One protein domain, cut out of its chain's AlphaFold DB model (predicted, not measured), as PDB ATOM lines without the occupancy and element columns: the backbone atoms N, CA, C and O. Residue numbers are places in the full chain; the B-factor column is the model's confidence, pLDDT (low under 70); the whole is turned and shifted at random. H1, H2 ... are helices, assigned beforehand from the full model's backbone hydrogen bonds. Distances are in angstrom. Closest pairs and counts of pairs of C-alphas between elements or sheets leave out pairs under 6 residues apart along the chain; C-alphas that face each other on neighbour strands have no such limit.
ATOM      1  N   SER A   2     198.675 233.126 245.528       38.12
ATOM      2  CA  SER A   2     198.040 231.937 244.962       38.12
ATOM      3  C   SER A   2     197.558 232.264 243.554       38.12
ATOM      4  O   SER A   2     196.773 233.194 243.375       38.12
ATOM      5  N   PHE A   3     198.043 231.524 242.560       49.22
ATOM      6  CA  PHE A   3     197.466 231.515 241.221       49.22
ATOM      7  C   PHE A   3     196.094 230.845 241.314       49.22
ATOM      8  O   PHE A   3     195.975 229.649 241.069       49.22
ATOM      9  N   ASP A   4     195.080 231.587 241.759       62.50
ATOM     10  CA  ASP A   4     193.704 231.109 241.733       62.50
ATOM     11  C   ASP A   4     193.199 231.194 240.281       62.50
ATOM     12  O   ASP A   4     193.109 232.295 239.722       62.50
ATOM     13  N   PRO A   5     192.895 230.056 239.629       60.53
ATOM     14  CA  PRO A   5     192.445 230.034 238.242       60.53
ATOM     15  C   PRO A   5     191.170 230.857 238.010       60.53
ATOM     16  O   PRO A   5     190.969 231.349 236.904       60.53
ATOM     17  N   LEU A   6     190.332 231.041 239.041       62.22
ATOM     18  CA  LEU A   6     189.140 231.899 238.971       62.22
ATOM     19  C   LEU A   6     189.516 233.369 238.789       62.22
ATOM     20  O   LEU A   6     188.960 234.048 237.928       62.22
ATOM     21  N   THR A   7     190.492 233.847 239.556       70.12
ATOM     22  CA  THR A   7     190.991 235.220 239.438       70.12
ATOM     23  C   THR A   7     191.646 235.433 238.077       70.12
ATOM     24  O   THR A   7     191.392 236.440 237.429       70.12
ATOM     25  N   ALA A   8     192.399 234.444 237.582       70.12
ATOM     26  CA  ALA A   8     193.035 234.524 236.269       70.12
ATOM     27  C   ALA A   8     192.021 234.625 235.115       70.12
ATOM     28  O   ALA A   8     192.220 235.430 234.209       70.12
ATOM     29  N   VAL A   9     190.930 233.848 235.144       67.44
ATOM     30  CA  VAL A   9     189.869 233.904 234.119       67.44
ATOM     31  C   VAL A   9     189.095 235.224 234.188       67.44
ATOM     32  O   VAL A   9     188.832 235.822 233.146       67.44
ATOM     33  N   MET A  10     188.793 235.719 235.390       71.56
ATOM     34  CA  MET A  10     188.103 237.003 235.575       71.56
ATOM     35  C   MET A  10     188.962 238.192 235.134       71.56
ATOM     36  O   MET A  10     188.472 239.082 234.439       71.56
ATOM     37  N   ASP A  11     190.257 238.179 235.452       75.06
ATOM     38  CA  ASP A  11     191.196 239.220 235.029       75.06
ATOM     39  C   ASP A  11     191.410 239.216 233.510       75.06
ATOM     40  O   ASP A  11     191.530 240.279 232.891       75.06
ATOM     41  N   LEU A  12     191.451 238.031 232.886       73.44
ATOM     42  CA  LEU A  12     191.560 237.913 231.433       73.44
ATOM     43  C   LEU A  12     190.271 238.385 230.744       73.44
ATOM     44  O   LEU A  12     190.340 239.175 229.805       73.44
ATOM     45  N   GLY A  13     189.105 237.951 231.236       72.69
ATOM     46  CA  GLY A  13     187.795 238.347 230.719       72.69
ATOM     47  C   GLY A  13     187.558 239.853 230.836       72.69
ATOM     48  O   GLY A  13     187.178 240.492 229.857       72.69
ATOM     49  N   GLY A  14     187.892 240.446 231.986       74.25
ATOM     50  CA  GLY A  14     187.811 241.891 232.205       74.25
ATOM     51  C   GLY A  14     188.689 242.685 231.236       74.25
ATOM     52  O   GLY A  14     188.209 243.627 230.609       74.25
ATOM     53  N   LYS A  15     189.943 242.262 231.024       74.81
ATOM     54  CA  LYS A  15     190.860 242.904 230.061       74.81
ATOM     55  C   LYS A  15     190.402 242.767 228.609       74.81
ATOM     56  O   LYS A  15     190.629 243.680 227.817       74.81
ATOM     57  N   ILE A  16     189.783 241.643 228.246       74.50
ATOM     58  CA  ILE A  16     189.237 241.422 226.902       74.50
ATOM     59  C   ILE A  16     188.017 242.319 226.670       74.50
ATOM     60  O   ILE A  16     187.978 243.018 225.659       74.50
ATOM     61  N   ILE A  17     187.073 242.369 227.618       74.19
ATOM     62  CA  ILE A  17     185.906 243.266 227.552       74.19
ATOM     63  C   ILE A  17     186.363 244.715 227.435       74.19
ATOM     64  O   ILE A  17     185.879 245.456 226.582       74.19
ATOM     65  N   ASP A  18     187.350 245.094 228.243       73.50
ATOM     66  CA  ASP A  18     187.881 246.443 228.244       73.50
ATOM     67  C   ASP A  18     188.559 246.815 226.908       73.50
ATOM     68  O   ASP A  18     188.569 247.986 226.526       73.50
ATOM     69  N   LYS A  19     189.115 245.843 226.176       73.25
ATOM     70  CA  LYS A  19     189.799 246.078 224.897       73.25
ATOM     71  C   LYS A  19     188.863 246.036 223.686       73.25
ATOM     72  O   LYS A  19     189.137 246.719 222.702       73.25
ATOM     73  N   ILE A  20     187.800 245.235 223.743       73.38
ATOM     74  CA  ILE A  20     186.848 245.053 222.637       73.38
ATOM     75  C   ILE A  20     185.752 246.123 222.669       73.38
ATOM     76  O   ILE A  20     185.403 246.664 221.622       73.38
ATOM     77  N   TRP A  21     185.249 246.476 223.854       66.19
ATOM     78  CA  TRP A  21     184.200 247.481 224.004       66.19
ATOM     79  C   TRP A  21     184.764 248.789 224.549       66.19
ATOM     80  O   TRP A  21     185.249 248.852 225.677       66.19
ATOM     81  N   GLN A  22     184.688 249.847 223.742       62.44
ATOM     82  CA  GLN A  22     185.077 251.207 224.139       62.44
ATOM     83  C   GLN A  22     183.911 251.998 224.764       62.44
ATOM     84  O   GLN A  22     184.149 252.962 225.487       62.44
ATOM     85  N   ASP A  23     182.666 251.574 224.527       74.06
ATOM     86  CA  ASP A  23     181.444 252.214 225.027       74.06
ATOM     87  C   ASP A  23     181.126 251.736 226.468       74.06
ATOM     88  O   ASP A  23     180.997 250.524 226.688       74.06
ATOM     89  N   PRO A  24     181.033 252.632 227.475       70.88
ATOM     90  CA  PRO A  24     180.900 252.259 228.889       70.88
ATOM     91  C   PRO A  24     179.661 251.407 229.194       70.88
ATOM     92  O   PRO A  24     179.728 250.496 230.015       70.88
ATOM     93  N   THR A  25     178.557 251.626 228.480       71.69
ATOM     94  CA  THR A  25     177.304 250.880 228.694       71.69
ATOM     95  C   THR A  25     177.414 249.405 228.296       71.69
ATOM     96  O   THR A  25     176.900 248.530 228.992       71.69
ATOM     97  N   GLN A  26     178.137 249.111 227.212       70.69
ATOM     98  CA  GLN A  26     178.344 247.748 226.717       70.69
ATOM     99  C   GLN A  26     179.378 246.994 227.567       70.69
ATOM    100  O   GLN A  26     179.232 245.796 227.809       70.69
ATOM    101  N   ARG A  27     180.383 247.705 228.098       68.12
ATOM    102  CA  ARG A  27     181.343 247.150 229.066       68.12
ATOM    103  C   ARG A  27     180.662 246.714 230.358       68.12
ATOM    104  O   ARG A  27     180.941 245.623 230.846       68.12
ATOM    105  N   ASP A  28     179.781 247.548 230.899       73.00
ATOM    106  CA  ASP A  28     179.093 247.254 232.157       73.00
ATOM    107  C   ASP A  28     178.090 246.106 231.994       73.00
ATOM    108  O   ASP A  28     178.002 245.247 232.870       73.00
ATOM    109  N   GLN A  29     177.408 246.017 230.846       72.88
ATOM    110  CA  GLN A  29     176.564 244.863 230.518       72.88
ATOM    111  C   GLN A  29     177.372 243.567 230.399       72.88
ATOM    112  O   GLN A  29     176.993 242.570 231.008       72.88
ATOM    113  N   ALA A  30     178.515 243.584 229.708       72.38
ATOM    114  CA  ALA A  30     179.380 242.410 229.589       72.38
ATOM    115  C   ALA A  30     180.002 241.999 230.939       72.38
ATOM    116  O   ALA A  30     180.133 240.811 231.232       72.38
ATOM    117  N   LYS A  31     180.345 242.961 231.810       73.38
ATOM    118  CA  LYS A  31     180.801 242.687 233.186       73.38
ATOM    119  C   LYS A  31     179.684 242.107 234.051       73.38
ATOM    120  O   LYS A  31     179.937 241.180 234.816       73.38
ATOM    121  N   LEU A  32     178.457 242.608 233.907       77.06
ATOM    122  CA  LEU A  32     177.279 242.050 234.571       77.06
ATOM    123  C   LEU A  32     177.008 240.617 234.096       77.06
ATOM    124  O   LEU A  32     176.659 239.759 234.901       77.06
ATOM    125  N   GLU A  33     177.183 240.350 232.806       75.06
ATOM    126  CA  GLU A  33     177.036 239.018 232.227       75.06
ATOM    127  C   GLU A  33     178.132 238.064 232.716       75.06
ATOM    128  O   GLU A  33     177.812 236.956 233.129       75.06
ATOM    129  N   LEU A  34     179.394 238.503 232.810       72.00
ATOM    130  CA  LEU A  34     180.469 237.729 233.451       72.00
ATOM    131  C   LEU A  34     180.179 237.423 234.924       72.00
ATOM    132  O   LEU A  34     180.394 236.300 235.373       72.00
ATOM    133  N   LEU A  35     179.666 238.398 235.678       76.38
ATOM    134  CA  LEU A  35     179.236 238.201 237.065       76.38
ATOM    135  C   LEU A  35     178.080 237.198 237.157       76.38
ATOM    136  O   LEU A  35     178.088 236.343 238.038       76.38
ATOM    137  N   LYS A  36     177.119 237.247 236.229       74.69
ATOM    138  CA  LYS A  36     176.041 236.249 236.129       74.69
ATOM    139  C   LYS A  36     176.573 234.864 235.759       74.69
ATOM    140  O   LYS A  36     176.127 233.887 236.351       74.69
ATOM    141  N   MET A  37     177.537 234.760 234.845       68.88
ATOM    142  CA  MET A  37     178.220 233.502 234.505       68.88
ATOM    143  C   MET A  37     179.006 232.934 235.699       68.88
ATOM    144  O   MET A  37     179.057 231.724 235.908       68.88
ATOM    145  N   GLN A  38     179.589 233.801 236.534       70.50
ATOM    146  CA  GLN A  38     180.226 233.400 237.790       70.50
ATOM    147  C   GLN A  38     179.199 232.877 238.800       70.50
ATOM    148  O   GLN A  38     179.421 231.848 239.431       70.50
ATOM    149  N   GLN A  39     178.067 233.571 238.945       72.38
ATOM    150  CA  GLN A  39     177.018 233.221 239.906       72.38
ATOM    151  C   GLN A  39     176.225 231.970 239.502       72.38
ATOM    152  O   GLN A  39     175.771 231.227 240.367       72.38
ATOM    153  N   SER A  40     176.063 231.737 238.199       72.81
ATOM    154  CA  SER A  40     175.392 230.559 237.633       72.81
ATOM    155  C   SER A  40     176.256 229.295 237.650       72.81
ATOM    156  O   SER A  40     175.748 228.215 237.360       72.81
ATOM    157  N   GLY A  41     177.543 229.397 238.008       68.88
ATOM    158  CA  GLY A  41     178.468 228.261 238.027       68.88
ATOM    159  C   GLY A  41     178.981 227.846 236.643       68.88
ATOM    160  O   GLY A  41     179.746 226.889 236.538       68.88
ATOM    161  N   GLU A  42     178.635 228.579 235.580       71.56
ATOM    162  CA  GLU A  42     179.155 228.336 234.228       71.56
ATOM    163  C   GLU A  42     180.682 228.514 234.177       71.56
ATOM    164  O   GLU A  42     181.387 227.722 233.547       71.56
ATOM    165  N   LEU A  43     181.231 229.479 234.929       69.19
ATOM    166  CA  LEU A  43     182.688 229.628 235.067       69.19
ATOM    167  C   LEU A  43     183.346 228.437 235.782       69.19
ATOM    168  O   LEU A  43     184.479 228.079 235.452       69.19
ATOM    169  N   ASP A  44     182.650 227.787 236.717       71.25
ATOM    170  CA  ASP A  44     183.158 226.588 237.389       71.25
ATOM    171  C   ASP A  44     183.139 225.371 236.457       71.25
ATOM    172  O   ASP A  44     184.077 224.569 236.473       71.25
ATOM    173  N   ALA A  45     182.137 225.253 235.582       70.81
ATOM    174  CA  ALA A  45     182.114 224.231 234.537       70.81
ATOM    175  C   ALA A  45     183.303 224.390 233.571       70.81
ATOM    176  O   ALA A  45     184.034 223.423 233.319       70.81
ATOM    177  N   VAL A  46     183.570 225.620 233.117       72.44
ATOM    178  CA  VAL A  46     184.740 225.952 232.285       72.44
ATOM    179  C   VAL A  46     186.046 225.660 233.032       72.44
ATOM    180  O   VAL A  46     186.956 225.045 232.473       72.44
ATOM    181  N   LYS A  47     186.139 226.008 234.321       72.31
ATOM    182  CA  LYS A  47     187.306 225.710 235.165       72.31
ATOM    183  C   LYS A  47     187.556 224.211 235.289       72.31
ATOM    184  O   LYS A  47     188.704 223.785 235.181       72.31
ATOM    185  N   VAL A  48     186.520 223.398 235.490       75.69
ATOM    186  CA  VAL A  48     186.663 221.937 235.570       75.69
ATOM    187  C   VAL A  48     187.179 221.376 234.248       75.69
ATOM    188  O   VAL A  48     188.104 220.562 234.259       75.69
ATOM    189  N   GLN A  49     186.667 221.853 233.111       70.31
ATOM    190  CA  GLN A  49     187.188 221.453 231.804       70.31
ATOM    191  C   GLN A  49     188.662 221.847 231.643       70.31
ATOM    192  O   GLN A  49     189.474 220.997 231.279       70.31
ATOM    193  N   MET A  50     189.031 223.086 231.987       75.12
ATOM    194  CA  MET A  50     190.416 223.569 231.930       75.12
ATOM    195  C   MET A  50     191.343 222.857 232.921       75.12
ATOM    196  O   MET A  50     192.516 222.667 232.617       75.12
ATOM    197  N   SER A  51     190.843 222.424 234.079       75.75
ATOM    198  CA  SER A  51     191.650 221.760 235.108       75.75
ATOM    199  C   SER A  51     192.233 220.435 234.623       75.75
ATOM    200  O   SER A  51     193.404 220.172 234.871       75.75
ATOM    201  N   ALA A  52     191.478 219.657 233.839       73.31
ATOM    202  CA  ALA A  52     191.989 218.444 233.204       73.31
ATOM    203  C   ALA A  52     193.085 218.763 232.171       73.31
ATOM    204  O   ALA A  52     194.084 218.057 232.090       73.31
ATOM    205  N   ILE A  53     192.937 219.865 231.424       74.69
ATOM    206  CA  ILE A  53     193.946 220.338 230.459       74.69
ATOM    207  C   ILE A  53     195.236 220.740 231.162       74.69
ATOM    208  O   ILE A  53     196.320 220.346 230.743       74.69
ATOM    209  N   LEU A  54     195.110 221.536 232.221       74.94
ATOM    210  CA  LEU A  54     196.241 222.036 232.987       74.94
ATOM    211  C   LEU A  54     196.942 220.903 233.738       74.94
ATOM    212  O   LEU A  54     198.165 220.877 233.753       74.94
ATOM    213  N   ALA A  55     196.192 219.947 234.291       76.44
ATOM    214  CA  ALA A  55     196.753 218.773 234.952       76.44
ATOM    215  C   ALA A  55     197.524 217.871 233.975       76.44
ATOM    216  O   ALA A  55     198.633 217.446 234.287       76.44
ATOM    217  N   GLU A  56     196.987 217.620 232.775       72.38
ATOM    218  CA  GLU A  56     197.706 216.880 231.728       72.38
ATOM    219  C   GLU A  56     198.961 217.634 231.272       72.38
ATOM    220  O   GLU A  56     200.035 217.045 231.186       72.38
ATOM    221  N   ALA A  57     198.853 218.947 231.041       72.38
ATOM    222  CA  ALA A  57     199.971 219.784 230.606       72.38
ATOM    223  C   ALA A  57     201.075 219.932 231.670       72.38
ATOM    224  O   ALA A  57     202.240 220.076 231.311       72.38
ATOM    225  N   GLN A  58     200.725 219.893 232.960       75.81
ATOM    226  CA  GLN A  58     201.670 219.931 234.085       75.81
ATOM    227  C   GLN A  58     202.198 218.547 234.487       75.81
ATOM    228  O   GLN A  58     203.011 218.458 235.409       75.81
ATOM    229  N   SER A  59     201.760 217.474 233.820       75.00
ATOM    230  CA  SER A  59     202.279 216.134 234.079       75.00
ATOM    231  C   SER A  59     203.791 216.092 233.852       75.00
ATOM    232  O   SER A  59     204.294 216.572 232.835       75.00
ATOM    233  N   SER A  60     204.520 215.498 234.799       73.81
ATOM    234  CA  SER A  60     205.973 215.320 234.715       73.81
ATOM    235  C   SER A  60     206.389 214.323 233.631       73.81
ATOM    236  O   SER A  60     207.548 214.326 233.217       73.81
ATOM    237  N   ASP A  61     205.458 213.490 233.157       80.94
ATOM    238  CA  ASP A  61     205.672 212.596 232.027       80.94
ATOM    239  C   ASP A  61     205.624 213.375 230.691       80.94
ATOM    240  O   ASP A  61     204.588 213.970 230.347       80.94
ATOM    241  N   PRO A  62     206.709 213.363 229.888       76.56
ATOM    242  CA  PRO A  62     206.756 214.036 228.593       76.56
ATOM    243  C   PRO A  62     205.719 213.530 227.588       76.56
ATOM    244  O   PRO A  62     205.332 214.285 226.698       76.56
ATOM    245  N   TRP A  63     205.280 212.270 227.685       71.44
ATOM    246  CA  TRP A  63     204.286 211.717 226.762       71.44
ATOM    247  C   TRP A  63     202.877 212.230 227.079       71.44
ATOM    248  O   TRP A  63     202.162 212.673 226.180       71.44
ATOM    249  N   THR A  64     202.513 212.273 228.363       73.38
ATOM    250  CA  THR A  64     201.227 212.806 228.836       73.38
ATOM    251  C   THR A  64     201.101 214.313 228.592       73.38
ATOM    252  O   THR A  64     200.103 214.770 228.033       73.38
ATOM    253  N   SER A  65     202.134 215.094 228.916       72.75
ATOM    254  CA  SER A  65     202.133 216.554 228.706       72.75
ATOM    255  C   SER A  65     202.104 216.958 227.229       72.75
ATOM    256  O   SER A  65     201.563 218.007 226.870       72.75
ATOM    257  N   ARG A  66     202.640 216.111 226.342       79.81
ATOM    258  CA  ARG A  66     202.707 216.360 224.893       79.81
ATOM    259  C   ARG A  66     201.649 215.601 224.092       79.81
ATOM    260  O   ARG A  66     201.662 215.672 222.862       79.81
ATOM    261  N   ALA A  67     200.697 214.949 224.757       76.38
ATOM    262  CA  ALA A  67     199.640 214.191 224.100       76.38
ATOM    263  C   ALA A  67     198.768 215.074 223.189       76.38
ATOM    264  O   ALA A  67     198.491 214.698 222.054       76.38
TER     265      ALA A  67
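AT A GLANCE: This is residues 2 to 67 of the 138 residues of a protein of viral metagenome (UniProt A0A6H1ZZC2). A helical hairpin, H1 and H2 side by side, has a third helix, H3, running off from its open end, with H2 and H3 meeting near their ends as an L and the very short H4 at the far end of H3. The longest axis runs from the closed end of the hairpin, near Thr 25, out to the turn before H4, near Asp 61. The printed part has 66 residues with four named helices, in the order H1, H2, H3, H4, and no named strand; the class is all helix. It is loose, with a radius of gyration of the C-alphas of 15.2 A, and only just elongated, spanning 48 by 24 by 23 A.

HOW THE PARTS SIT: H1, residues 5 to 20, and H2, residues 24 to 39, touch and form a helical hairpin, at a shallow tilt of 21 degrees, opposite ways. Their closest C-alphas are those of Ile 17 and Arg 27, 6.2 A apart, and H2 touches H1 with residues 27 to 34 alone. H3, residues 42 to 57, is close to H2 but not clearly touching it; their closest C-alphas, those of Met 37 and Leu 43, are 5.9 A apart, and their lines are about perpendicular at 74 degrees. H1 and H3 only just touch, with 3 pairs of C-alphas within 8 A, through residues 5 to 6 of H1 and 43 to 47 of H3 alone. The closest C-alphas of this pair are those of Pro 5 and Lys 47, 7.4 A apart. H1 and H3 run opposite ways at a steep tilt of 69 degrees, only just short of about perpendicular. H4, residues 62 to 65, and H3 touch only at the corner by their link, through residues 56 to 57 of H3 alone; their closest C-alphas, those of Ala 57 and Ser 65, are 4.3 A apart. H4 is apart from H1 and from H2. In H1 and H2 every O i to N i+4 pair is within hydrogen-bond range, in H3 10 of 12 are, and H4 is too short for such a pair.

IN THESE COORDINATES: H1 begins at C-alpha 5, at (192.445, 230.034, 238.242), and is 22.4 A long from first to last C-alpha. H2 begins at C-alpha 24, at (180.900, 252.259, 228.889), and is 22.3 A long. H3 is 22.8 A long and ends at C-alpha 57, at (199.971, 219.784, 230.606). H4 has four residues, Pro 62 to Ser 65.

THE WHOLE: The two C-alphas farthest apart are those of Thr 25 and Asp 61, at 47.8 A. The printed part has no cut, and the links H1 to H2, H2 to H3 and H3 to H4 are tight. The mean pLDDT of the printed part is 71.5; residues 2 to 6, 9, 21 to 22, 27, 37, 41 and 43 are under 70.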